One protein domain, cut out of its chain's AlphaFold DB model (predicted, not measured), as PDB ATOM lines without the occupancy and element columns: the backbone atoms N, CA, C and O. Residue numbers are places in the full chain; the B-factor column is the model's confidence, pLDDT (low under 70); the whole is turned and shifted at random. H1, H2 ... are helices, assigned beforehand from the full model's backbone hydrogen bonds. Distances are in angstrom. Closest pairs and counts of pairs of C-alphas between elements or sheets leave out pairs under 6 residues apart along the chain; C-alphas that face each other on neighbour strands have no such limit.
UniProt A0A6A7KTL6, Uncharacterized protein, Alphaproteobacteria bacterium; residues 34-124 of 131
ATOM      1  N   ALA A  34     -10.069  20.379  25.001       94.38
ATOM      2  CA  ALA A  34     -10.713  19.068  24.992       94.38
ATOM      3  C   ALA A  34     -11.282  18.695  23.615       94.38
ATOM      4  O   ALA A  34     -11.185  17.539  23.197       94.38
ATOM      5  N   GLN A  35     -11.873  19.655  22.900       94.75
ATOM      6  CA  GLN A  35     -12.337  19.451  21.526       94.75
ATOM      7  C   GLN A  35     -11.157  19.303  20.568       94.75
ATOM      8  O   GLN A  35     -11.147  18.372  19.765       94.75
ATOM      9  N   PHE A  36     -10.145  20.161  20.696       92.94
ATOM     10  CA  PHE A  36      -8.922  20.114  19.900       92.94
ATOM     11  C   PHE A  36      -8.222  18.755  20.007       92.94
ATOM     12  O   PHE A  36      -7.885  18.144  18.995       92.94
ATOM     13  N   ALA A  37      -8.070  18.221  21.221       91.44
ATOM     14  CA  ALA A  37      -7.420  16.933  21.467       91.44
ATOM     15  C   ALA A  37      -8.160  15.736  20.841       91.44
ATOM     16  O   ALA A  37      -7.542  14.707  20.578       91.44
ATOM     17  N   LYS A  38      -9.469  15.862  20.582       93.25
ATOM     18  CA  LYS A  38     -10.296  14.828  19.933       93.25
ATOM     19  C   LYS A  38     -10.288  14.914  18.401       93.25
ATOM     20  O   LYS A  38     -10.779  13.997  17.745       93.25
ATOM     21  N   MET A  39      -9.780  16.006  17.829       92.25
ATOM     22  CA  MET A  39      -9.687  16.189  16.378       92.25
ATOM     23  C   MET A  39      -8.607  15.292  15.769       92.25
ATOM     24  O   MET A  39      -7.631  14.925  16.424       92.25
ATOM     25  N   LYS A  40      -8.750  14.974  14.479       94.12
ATOM     26  CA  LYS A  40      -7.672  14.321  13.727       94.12
ATOM     27  C   LYS A  40      -6.500  15.290  13.579       94.12
ATOM     28  O   LYS A  40      -6.702  16.497  13.503       94.12
ATOM     29  N   THR A  41      -5.280  14.773  13.439       88.38
ATOM     30  CA  THR A  41      -4.068  15.599  13.275       88.38
ATOM     31  C   THR A  41      -4.178  16.609  12.128       88.38
ATOM     32  O   THR A  41      -3.736  17.744  12.269       88.38
ATOM     33  N   ALA A  42      -4.795  16.221  11.007       87.00
ATOM     34  CA  ALA A  42      -5.013  17.125   9.876       87.00
ATOM     35  C   ALA A  42      -5.948  18.293  10.240       87.00
ATOM     36  O   ALA A  42      -5.651  19.439   9.916       87.00
ATOM     37  N   ASP A  43      -7.026  18.013  10.976       89.88
ATOM     38  CA  ASP A  43      -7.984  19.026  11.428       89.88
ATOM     39  C   ASP A  43      -7.360  19.944  12.491       89.88
ATOM     40  O   ASP A  43      -7.571  21.155  12.460       89.88
ATOM     41  N   GLN A  44      -6.529  19.394  13.385       90.06
ATOM     42  CA  GLN A  44      -5.741  20.169  14.351       90.06
ATOM     43  C   GLN A  44      -4.797  21.148  13.645       90.06
ATOM     44  O   GLN A  44      -4.752  22.326  13.998       90.06
ATOM     45  N   ALA A  45      -4.061  20.671  12.636       89.44
ATOM     46  CA  ALA A  45      -3.148  21.497  11.855       89.44
ATOM     47  C   ALA A  45      -3.895  22.581  11.067       89.44
ATOM     48  O   ALA A  45      -3.465  23.732  11.056       89.44
ATOM     49  N   HIS A  46      -5.035  22.238  10.459       89.69
ATOM     50  CA  HIS A  46      -5.872  23.193   9.737       89.69
ATOM     51  C   HIS A  46      -6.430  24.277  10.667       89.69
ATOM     52  O   HIS A  46      -6.342  25.467  10.360       89.69
ATOM     53  N   LEU A  47      -6.988  23.893  11.820       90.88
ATOM     54  CA  LEU A  47      -7.509  24.839  12.804       90.88
ATOM     55  C   LEU A  47      -6.407  25.775  13.308       90.88
ATOM     56  O   LEU A  47      -6.584  26.987  13.308       90.88
ATOM     57  N   LEU A  48      -5.254  25.229  13.691       91.31
ATOM     58  CA  LEU A  48      -4.151  26.043  14.187       91.31
ATOM     59  C   LEU A  48      -3.610  26.988  13.106       91.31
ATOM     60  O   LEU A  48      -3.435  28.173  13.366       91.31
ATOM     61  N   GLY A  49      -3.406  26.492  11.884       89.94
ATOM     62  CA  GLY A  49      -2.947  27.311  10.761       89.94
ATOM     63  C   GLY A  49      -3.918  28.442  10.417       89.94
ATOM     64  O   GLY A  49      -3.490  29.573  10.213       89.94
ATOM     65  N   SER A  50      -5.225  28.168  10.414       90.88
ATOM     66  CA  SER A  50      -6.247  29.187  10.143       90.88
ATOM     67  C   SER A  50      -6.355  30.239  11.251       90.88
ATOM     68  O   SER A  50      -6.488  31.420  10.934       90.88
ATOM     69  N   LEU A  51      -6.216  29.859  12.527       92.38
ATOM     70  CA  LEU A  51      -6.134  30.819  13.637       92.38
ATOM     71  C   LEU A  51      -4.889  31.710  13.528       92.38
ATOM     72  O   LEU A  51      -4.992  32.927  13.657       92.38
ATOM     73  N   LEU A  52      -3.723  31.118  13.252       92.31
ATOM     74  CA  LEU A  52      -2.470  31.862  13.100       92.31
ATOM     75  C   LEU A  52      -2.518  32.822  11.906       92.31
ATOM     76  O   LEU A  52      -2.086  33.964  12.037       92.31
ATOM     77  N   GLN A  53      -3.080  32.389  10.773       90.75
ATOM     78  CA  GLN A  53      -3.262  33.247   9.602       90.75
ATOM     79  C   GLN A  53      -4.216  34.405   9.906       90.75
ATOM     80  O   GLN A  53      -3.877  35.551   9.635       90.75
ATOM     81  N   SER A  54      -5.376  34.126  10.512       90.38
ATOM     82  CA  SER A  54      -6.340  35.171  10.878       90.38
ATOM     83  C   SER A  54      -5.715  36.199  11.818       90.38
ATOM     84  O   SER A  54      -5.891  37.400  11.631       90.38
ATOM     85  N   LEU A  55      -4.939  35.742  12.804       90.88
ATOM     86  CA  LEU A  55      -4.242  36.626  13.728       90.88
ATOM     87  C   LEU A  55      -3.170  37.465  13.020       90.88
ATOM     88  O   LEU A  55      -3.064  38.659  13.291       90.88
ATOM     89  N   ALA A  56      -2.386  36.874  12.115       90.38
ATOM     90  CA  ALA A  56      -1.405  37.608  11.318       90.38
ATOM     91  C   ALA A  56      -2.082  38.704  10.476       90.38
ATOM     92  O   ALA A  56      -1.677  39.867  10.549       90.38
ATOM     93  N   ASP A  57      -3.161  38.358   9.768       89.69
ATOM     94  CA  ASP A  57      -3.947  39.291   8.958       89.69
ATOM     95  C   ASP A  57      -4.490  40.448   9.810       89.69
ATOM     96  O   ASP A  57      -4.451  41.612   9.402       89.69
ATOM     97  N   ASP A  58      -4.992  40.153  11.010       90.19
ATOM     98  CA  ASP A  58      -5.520  41.167  11.919       90.19
ATOM     99  C   ASP A  58      -4.417  42.073  12.471       90.19
ATOM    100  O   ASP A  58      -4.600  43.292  12.550       90.19
ATOM    101  N   LEU A  59      -3.244  41.529  12.805       90.56
ATOM    102  CA  LEU A  59      -2.089  42.327  13.218       90.56
ATOM    103  C   LEU A  59      -1.633  43.263  12.091       90.56
ATOM    104  O   LEU A  59      -1.390  44.447  12.339       90.56
ATOM    105  N   GLU A  60      -1.578  42.779  10.853       89.44
ATOM    106  CA  GLU A  60      -1.216  43.589   9.688       89.44
ATOM    107  C   GLU A  60      -2.232  44.699   9.406       89.44
ATOM    108  O   GLU A  60      -1.844  45.868   9.292       89.44
ATOM    109  N   LYS A  61      -3.533  44.376   9.386       92.06
ATOM    110  CA  LYS A  61      -4.620  45.363   9.217       92.06
ATOM    111  C   LYS A  61      -4.563  46.462  10.275       92.06
ATOM    112  O   LYS A  61      -4.807  47.630   9.972       92.06
ATOM    113  N   ASN A  62      -4.185  46.110  11.504       89.62
ATOM    114  CA  ASN A  62      -4.038  47.048  12.617       89.62
ATOM    115  C   ASN A  62      -2.655  47.724  12.685       89.62
ATOM    116  O   ASN A  62      -2.344  48.385  13.675       89.62
ATOM    117  N   LYS A  63      -1.815  47.595  11.646       91.31
ATOM    118  CA  LYS A  63      -0.458  48.177  11.565       91.31
ATOM    119  C   LYS A  63       0.485  47.720  12.690       91.31
ATOM    120  O   LYS A  63       1.480  48.383  12.986       91.31
ATOM    121  N   ARG A  64       0.220  46.556  13.286       89.81
ATOM    122  CA  ARG A  64       1.015  45.911  14.342       89.81
ATOM    123  C   ARG A  64       2.104  45.023  13.736       89.81
ATOM    124  O   ARG A  64       2.178  43.820  13.979       89.81
ATOM    125  N   LYS A  65       2.940  45.628  12.885       88.88
ATOM    126  CA  LYS A  65       3.943  44.912  12.075       88.88
ATOM    127  C   LYS A  65       4.941  44.126  12.934       88.88
ATOM    128  O   LYS A  65       5.260  42.992  12.602       88.88
ATOM    129  N   LYS A  66       5.385  44.697  14.061       89.88
ATOM    130  CA  LYS A  66       6.328  44.038  14.982       89.88
ATOM    131  C   LYS A  66       5.744  42.755  15.570       89.88
ATOM    132  O   LYS A  66       6.442  41.752  15.688       89.88
ATOM    133  N   GLU A  67       4.470  42.790  15.939       90.12
ATOM    134  CA  GLU A  67       3.767  41.627  16.464       90.12
ATOM    135  C   GLU A  67       3.513  40.573  15.390       90.12
ATOM    136  O   GLU A  67       3.708  39.398  15.679       90.12
ATOM    137  N   SER A  68       3.156  40.969  14.162       90.31
ATOM    138  CA  SER A  68       3.024  40.027  13.037       90.31
ATOM    139  C   SER A  68       4.355  39.310  12.748       90.31
ATOM    140  O   SER A  68       4.418  38.082  12.714       90.31
ATOM    141  N   GLU A  69       5.466  40.052  12.676       90.75
ATOM    142  CA  GLU A  69       6.813  39.482  12.498       90.75
ATOM    143  C   GLU A  69       7.240  38.582  13.669       90.75
ATOM    144  O   GLU A  69       7.985  37.613  13.497       90.75
ATOM    145  N   CYS A  70       6.813  38.908  14.890       90.50
ATOM    146  CA  CYS A  70       7.046  38.056  16.047       90.50
ATOM    147  C   CYS A  70       6.231  36.761  15.975       90.50
ATOM    148  O   CYS A  70       6.815  35.692  16.134       90.50
ATOM    149  N   LEU A  71       4.932  36.842  15.668       91.25
ATOM    150  CA  LEU A  71       4.062  35.682  15.473       91.25
ATOM    151  C   LEU A  71       4.642  34.740  14.414       91.25
ATOM    152  O   LEU A  71       4.758  33.537  14.652       91.25
ATOM    153  N   PHE A  72       5.077  35.298  13.281       90.06
ATOM    154  CA  PHE A  72       5.709  34.533  12.215       90.06
ATOM    155  C   PHE A  72       6.945  33.786  12.725       90.06
ATOM    156  O   PHE A  72       7.016  32.569  12.586       90.06
ATOM    157  N   ARG A  73       7.890  34.462  13.390       88.75
ATOM    158  CA  ARG A  73       9.091  33.810  13.954       88.75
ATOM    159  C   ARG A  73       8.781  32.806  15.062       88.75
ATOM    160  O   ARG A  73       9.526  31.850  15.244       88.75
ATOM    161  N   LEU A  74       7.713  33.027  15.821       89.12
ATOM    162  CA  LEU A  74       7.330  32.164  16.931       89.12
ATOM    163  C   LEU A  74       6.803  30.814  16.430       89.12
ATOM    164  O   LEU A  74       7.129  29.783  17.018       89.12
ATOM    165  N   TYR A  75       6.025  30.813  15.344       89.12
ATOM    166  CA  TYR A  75       5.375  29.605  14.826       89.12
ATOM    167  C   TYR A  75       6.008  29.019  13.566       89.12
ATOM    168  O   TYR A  75       5.765  27.847  13.274       89.12
ATOM    169  N   THR A  76       6.873  29.747  12.867       83.12
ATOM    170  CA  THR A  76       7.652  29.212  11.744       83.12
ATOM    171  C   THR A  76       9.077  28.893  12.176       83.12
ATOM    172  O   THR A  76       9.621  29.498  13.096       83.12
ATOM    173  N   ASN A  77       9.684  27.893  11.542       69.19
ATOM    174  CA  ASN A  77      11.096  27.595  11.734       69.19
ATOM    175  C   ASN A  77      11.859  28.117  10.517       69.19
ATOM    176  O   ASN A  77      11.889  27.461   9.480       69.19
ATOM    177  N   THR A  78      12.438  29.310  10.631       58.88
ATOM    178  CA  THR A  78      13.224  29.929   9.552       58.88
ATOM    179  C   THR A  78      14.649  29.375   9.448       58.88
ATOM    180  O   THR A  78      15.359  29.724   8.514       58.88
ATOM    181  N   GLU A  79      15.081  28.523  10.387       56.28
ATOM    182  CA  GLU A  79      16.487  28.127  10.577       56.28
ATOM    183  C   GLU A  79      16.784  26.667  10.177       56.28
ATOM    184  O   GLU A  79      17.916  26.206  10.326       56.28
ATOM    185  N   SER A  80      15.809  25.876   9.701       48.31
ATOM    186  CA  SER A  80      16.073  24.456   9.427       48.31
ATOM    187  C   SER A  80      15.348  23.888   8.211       48.31
ATOM    188  O   SER A  80      14.228  23.396   8.303       48.31
ATOM    189  N   GLU A  81      16.056  23.845   7.081       50.47
ATOM    190  CA  GLU A  81      15.703  22.999   5.930       50.47
ATOM    191  C   GLU A  81      16.022  21.509   6.178       50.47
ATOM    192  O   GLU A  81      15.554  20.642   5.445       50.47
ATOM    193  N   ALA A  82      16.796  21.177   7.223       48.25
ATOM    194  CA  ALA A  82      17.373  19.837   7.394       48.25
ATOM    195  C   ALA A  82      16.920  19.069   8.649       48.25
ATOM    196  O   ALA A  82      17.213  17.877   8.766       48.25
ATOM    197  N   ARG A  83      16.219  19.690   9.609       49.50
ATOM    198  CA  ARG A  83      15.695  18.985  10.792       49.50
ATOM    199  C   ARG A  83      14.299  19.488  11.118       49.50
ATOM    200  O   ARG A  83      14.092  20.685  11.269       49.50
ATOM    201  N   VAL A  84      13.359  18.555  11.272       52.72
ATOM    202  CA  VAL A  84      11.982  18.789  11.739       52.72
ATOM    203  C   VAL A  84      12.018  19.238  13.205       52.72
ATOM    204  O   VAL A  84      11.654  18.509  14.123       52.72
ATOM    205  N   ILE A  85      12.543  20.433  13.453       61.53
ATOM    206  CA  ILE A  85      12.500  21.092  14.747       61.53
ATOM    207  C   ILE A  85      11.201  21.890  14.735       61.53
ATOM    208  O   ILE A  85      11.012  22.782  13.906       61.53
ATOM    209  N   ARG A  86      10.271  21.520  15.618       73.31
ATOM    210  CA  ARG A  86       9.059  22.310  15.852       73.31
ATOM    211  C   ARG A  86       9.487  23.703  16.317       73.31
ATOM    212  O   ARG A  86      10.387  23.811  17.148       73.31
ATOM    213  N   SER A  87       8.859  24.744  15.778       85.69
ATOM    214  CA  SER A  87       9.116  26.125  16.196       85.69
ATOM    215  C   SER A  87       8.860  26.301  17.702       85.69
ATOM    216  O   SER A  87       8.067  25.542  18.275       85.69
ATOM    217  N   PRO A  88       9.504  27.278  18.370       85.75
ATOM    218  CA  PRO A  88       9.339  27.485  19.810       85.75
ATOM    219  C   PRO A  88       7.869  27.623  20.233       85.75
ATOM    220  O   PRO A  88       7.449  26.993  21.203       85.75
ATOM    221  N   GLY A  89       7.066  28.351  19.449       89.38
ATOM    222  CA  GLY A  89       5.631  28.509  19.679       89.38
ATOM    223  C   GLY A  89       4.865  27.197  19.583       89.38
ATOM    224  O   GLY A  89       4.008  26.925  20.420       89.38
ATOM    225  N   MET A  90       5.212  26.335  18.620       90.56
ATOM    226  CA  MET A  90       4.595  25.012  18.493       90.56
ATOM    227  C   MET A  90       4.958  24.071  19.641       90.56
ATOM    228  O   MET A  90       4.117  23.279  20.067       90.56
ATOM    229  N   VAL A  91       6.195  24.128  20.136       89.56
ATOM    230  CA  VAL A  91       6.625  23.321  21.289       89.56
ATOM    231  C   VAL A  91       5.848  23.727  22.538       89.56
ATOM    232  O   VAL A  91       5.258  22.869  23.196       89.56
ATOM    233  N   ASP A  92       5.799  25.024  22.829       90.75
ATOM    234  CA  ASP A  92       5.110  25.550  24.006       90.75
ATOM    235  C   ASP A  92       3.579  25.389  23.915       90.75
ATOM    236  O   ASP A  92       2.916  25.035  24.894       90.75
ATOM    237  N   PHE A  93       3.012  25.513  22.710       93.25
ATOM    238  CA  PHE A  93       1.583  25.296  22.473       93.25
ATOM    239  C   PHE A  93       1.180  23.867  22.852       93.25
ATOM    240  O   PHE A  93       0.240  23.653  23.622       93.25
ATOM    241  N   LEU A  94       1.925  22.876  22.353       92.44
ATOM    242  CA  LEU A  94       1.655  21.466  22.630       92.44
ATOM    243  C   LEU A  94       1.852  21.124  24.113       92.44
ATOM    244  O   LEU A  94       1.069  20.350  24.664       92.44
ATOM    245  N   ALA A  95       2.851  21.718  24.771       92.50
ATOM    246  CA  ALA A  95       3.057  21.556  26.208       92.50
ATOM    247  C   ALA A  95       1.883  22.128  27.022       92.50
ATOM    248  O   ALA A  95       1.423  21.502  27.980       92.50
ATOM    249  N   THR A  96       1.348  23.281  26.613       92.81
ATOM    250  CA  THR A  96       0.188  23.905  27.262       92.81
ATOM    251  C   THR A  96      -1.086  23.076  27.071       92.81
ATOM    252  O   THR A  96      -1.822  22.855  28.034       92.81
ATOM    253  N   VAL A  97      -1.320  22.549  25.866       92.69
ATOM    254  CA  VAL A  97      -2.436  21.631  25.559       92.69
ATOM    255  C   VAL A  97      -2.377  20.360  26.417       92.69
ATOM    256  O   VAL A  97      -3.379  19.969  27.029       92.69
ATOM    257  N   ASP A  98      -1.204  19.728  26.508       92.88
ATOM    258  CA  ASP A  98      -0.984  18.541  27.343       92.88
ATOM    259  C   ASP A  98      -1.192  18.853  28.836       92.88
ATOM    260  O   ASP A  98      -1.903  18.135  29.546       92.88
ATOM    261  N   GLY A  99      -0.658  19.983  29.305       92.88
ATOM    262  CA  GLY A  99      -0.837  20.457  30.675       92.88
ATOM    263  C   GLY A  99      -2.302  20.721  31.038       92.88
ATOM    264  O   GLY A  99      -2.745  20.314  32.114       92.88
ATOM    265  N   ALA A 100      -3.069  21.361  30.153       91.19
ATOM    266  CA  ALA A 100      -4.492  21.632  30.364       91.19
ATOM    267  C   ALA A 100      -5.319  20.337  30.416       91.19
ATOM    268  O   ALA A 100      -6.217  20.208  31.253       91.19
ATOM    269  N   SER A 101      -4.963  19.352  29.588       88.88
ATOM    270  CA  SER A 101      -5.568  18.016  29.582       88.88
ATOM    271  C   SER A 101      -5.325  17.270  30.892       88.88
ATOM    272  O   SER A 101      -6.267  16.783  31.515       88.88
ATOM    273  N   LYS A 102      -4.080  17.253  31.379       90.38
ATOM    274  CA  LYS A 102      -3.705  16.559  32.624       90.38
ATOM    275  C   LYS A 102      -4.265  17.210  33.888       90.38
ATOM    276  O   LYS A 102      -4.518  16.519  34.869       90.38
ATOM    277  N   LYS A 103      -4.458  18.531  33.882       90.06
ATOM    278  CA  LYS A 103      -4.927  19.303  35.048       90.06
ATOM    279  C   LYS A 103      -6.449  19.500  35.093       90.06
ATOM    280  O   LYS A 103      -6.927  20.276  35.915       90.06
ATOM    281  N   GLY A 104      -7.212  18.847  34.210       87.06
ATOM    282  CA  GLY A 104      -8.675  18.981  34.167       87.06
ATOM    283  C   GLY A 104      -9.162  20.377  33.751       87.06
ATOM    284  O   GLY A 104     -10.257  20.794  34.125       87.06
ATOM    285  N   ALA A 105      -8.343  21.122  33.004       90.06
ATOM    286  CA  ALA A 105      -8.665  22.454  32.491       90.06
ATOM    287  C   ALA A 105      -9.008  22.450  30.990       90.06
ATOM    288  O   ALA A 105      -9.286  23.505  30.428       90.06
ATOM    289  N   ALA A 106      -9.002  21.284  30.335       90.81
ATOM    290  CA  ALA A 106      -9.139  21.175  28.883       90.81
ATOM    291  C   ALA A 106     -10.458  21.728  28.318       90.81
ATOM    292  O   ALA A 106     -10.465  22.239  27.204       90.81
ATOM    293  N   ASP A 107     -11.555  21.675  29.076       93.12
ATOM    294  CA  ASP A 107     -12.846  22.256  28.668       93.12
ATOM    295  C   ASP A 107     -12.965  23.757  28.992       93.12
ATOM    296  O   ASP A 107     -13.949  24.393  28.629       93.12
ATOM    297  N   LYS A 108     -11.987  24.328  29.706       90.50
ATOM    298  CA  LYS A 108     -12.018  25.714  30.212       90.50
ATOM    299  C   LYS A 108     -11.083  26.660  29.465       90.50
ATOM    300  O   LYS A 108     -11.158  27.862  29.680       90.50
ATOM    301  N   VAL A 109     -10.181  26.118  28.652       91.81
ATOM    302  CA  VAL A 109      -9.164  26.874  27.916       91.81
ATOM    303  C   VAL A 109      -9.359  26.612  26.432       91.81
ATOM    304  O   VAL A 109      -9.511  25.456  26.023       91.81
ATOM    305  N   THR A 110      -9.355  27.669  25.624       93.94
ATOM    306  CA  THR A 110      -9.444  27.567  24.163       93.94
ATOM    307  C   THR A 110      -8.062  27.583  23.519       93.94
ATOM    308  O   THR A 110      -7.082  28.058  24.094       93.94
ATOM    309  N   VAL A 111      -7.980  27.058  22.297       93.56
ATOM    310  CA  VAL A 111      -6.765  27.102  21.468       93.56
ATOM    311  C   VAL A 111      -6.317  28.548  21.235       93.56
ATOM    312  O   VAL A 111      -5.130  28.849  21.347       93.56
ATOM    313  N   GLU A 112      -7.261  29.450  20.971       91.44
ATOM    314  CA  GLU A 112      -6.983  30.874  20.782       91.44
ATOM    315  C   GLU A 112      -6.429  31.527  22.051       91.44
ATOM    316  O   GLU A 112      -5.460  32.279  21.973       91.44
ATOM    317  N   GLU A 113      -6.973  31.202  23.228       91.38
ATOM    318  CA  GLU A 113      -6.470  31.744  24.493       91.38
ATOM    319  C   GLU A 113      -5.000  31.364  24.722       91.38
ATOM    320  O   GLU A 113      -4.208  32.185  25.188       91.38
ATOM    321  N   ILE A 114      -4.609  30.138  24.354       92.88
ATOM    322  CA  ILE A 114      -3.210  29.701  24.423       92.88
ATOM    323  C   ILE A 114      -2.344  30.562  23.494       92.88
ATOM    324  O   ILE A 114      -1.363  31.141  23.959       92.88
ATOM    325  N   ILE A 115      -2.731  30.717  22.223       91.75
ATOM    326  CA  ILE A 115      -1.991  31.537  21.247       91.75
ATOM    327  C   ILE A 115      -1.882  32.991  21.732       91.75
ATOM    328  O   ILE A 115      -0.804  33.586  21.701       91.75
ATOM    329  N   ALA A 116      -2.970  33.566  22.248       89.31
ATOM    330  CA  ALA A 116      -2.991  34.925  22.776       89.31
ATOM    331  C   ALA A 116      -2.039  35.097  23.971       89.31
ATOM    332  O   ALA A 116      -1.296  36.079  24.037       89.31
ATOM    333  N   ARG A 117      -1.999  34.129  24.899       89.19
ATOM    334  CA  ARG A 117      -1.049  34.130  26.026       89.19
ATOM    335  C   ARG A 117       0.396  34.059  25.538       89.19
ATOM    336  O   ARG A 117       1.226  34.825  26.026       89.19
ATOM    337  N   GLN A 118       0.686  33.204  24.560       90.94
ATOM    338  CA  GLN A 118       2.020  33.085  23.966       90.94
ATOM    339  C   GLN A 118       2.446  34.390  23.281       90.94
ATOM    340  O   GLN A 118       3.577  34.841  23.453       90.94
ATOM    341  N   MET A 119       1.524  35.066  22.593       88.56
ATOM    342  CA  MET A 119       1.774  36.391  22.021       88.56
ATOM    343  C   MET A 119       2.122  37.436  23.085       88.56
ATOM    344  O   MET A 119       3.060  38.210  22.897       88.56
ATOM    345  N   VAL A 120       1.428  37.447  24.224       88.25
ATOM    346  CA  VAL A 120       1.766  38.354  25.337       88.25
ATOM    347  C   VAL A 120       3.152  38.045  25.892       88.25
ATOM    348  O   VAL A 120       3.958  38.959  26.063       88.25
ATOM    349  N   GLN A 121       3.442  36.769  26.138       87.38
ATOM    350  CA  GLN A 121       4.686  36.324  26.766       87.38
ATOM    351  C   GLN A 121       5.915  36.545  25.879       87.38
ATOM    352  O   GLN A 121       6.943  37.012  26.368       87.38
ATOM    353  N   HIS A 122       5.817  36.229  24.587       85.69
ATOM    354  CA  HIS A 122       6.962  36.226  23.674       85.69
ATOM    355  C   HIS A 122       7.065  37.486  22.820       85.69
ATOM    356  O   HIS A 122       8.170  37.927  22.510       85.69
ATOM    357  N   CYS A 123       5.932  38.076  22.442       85.12
ATOM    358  CA  CYS A 123       5.897  39.234  21.553       85.12
ATOM    359  C   CYS A 123       5.657  40.551  22.291       85.12
ATOM    360  O   CYS A 123       5.649  41.607  21.661       85.12
ATOM    361  N   GLY A 124       5.489  40.507  23.619       71.50
ATOM    362  CA  GLY A 124       5.332  41.701  24.440       71.50
ATOM    363  C   GLY A 124       4.072  42.483  24.088       71.50
ATOM    364  O   GLY A 124       4.105  43.713  24.058       71.50
TER     365      GLY A 124
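AT A GLANCE: This is residues 34 to 124 of the 131 residues of an uncharacterized protein of Alphaproteobacteria bacterium (UniProt A0A6A7KTL6). What shape do these helices make? The long helix H2 folds back into H3 as a helical hairpin; H5 crosses over one face of it, and H4 is on that same side, beginning beside the end of H3. Short H1 sits by the start of H2 and the end of H4, while the loop of residues 76 to 87 reaches 22 A from the mean of the C-alphas. What makes up the whole? The printed part has 91 residues with five named helices, H1 to H5 in order, and no named strand: all helix. It is compact, with a radius of gyration of the C-alphas of 13.6 A and spans of 37 by 34 by 23 A.

IN THESE COORDINATES: Where is the longest helix? H2, residues 41 to 61, runs 30.0 A from C-alpha 41 at (-4.068, 15.599, 13.275). Where are the others? H1 is residues 34 to 38, H3 65 to 75, H4 88 to 102 over 21.3 A, and H5 111 to 123, ending at C-alpha 123 at (5.897, 39.234, 21.553).

HOW THE PARTS SIT: What does H2 touch? With residues 52 to 60 alone it touches H3, closest at the C-alphas of Ala 56 and Ser 68, 5.3 A, at a shallow tilt of 15 degrees, opposite ways. How do H4 and H5 stand? H5 touches H3 with residues 119 to 123 alone, closest C-alphas Cys 123 and Cys 70, 5.7 A, at a steep tilt of 66 degrees. H4 touches H3, closest C-alphas Gly 89 and Leu 74, 4.9 A; H2 and H4 are apart. Are the backbones helical? Every O i to N i+4 pair is within hydrogen-bond range in H2, H3, H4 and H5; H1 has 0 of 1, and 1 of 2 O i to N i+3 pairs.

THE WHOLE: How large is it? The C-alphas farthest apart, of Lys 63 and Lys 102, are 38.1 A apart. Is anything missing or uncertain? The printed part has no cut; the link from H3 to H4 is long, and residues 77 to 85 have pLDDT under 70.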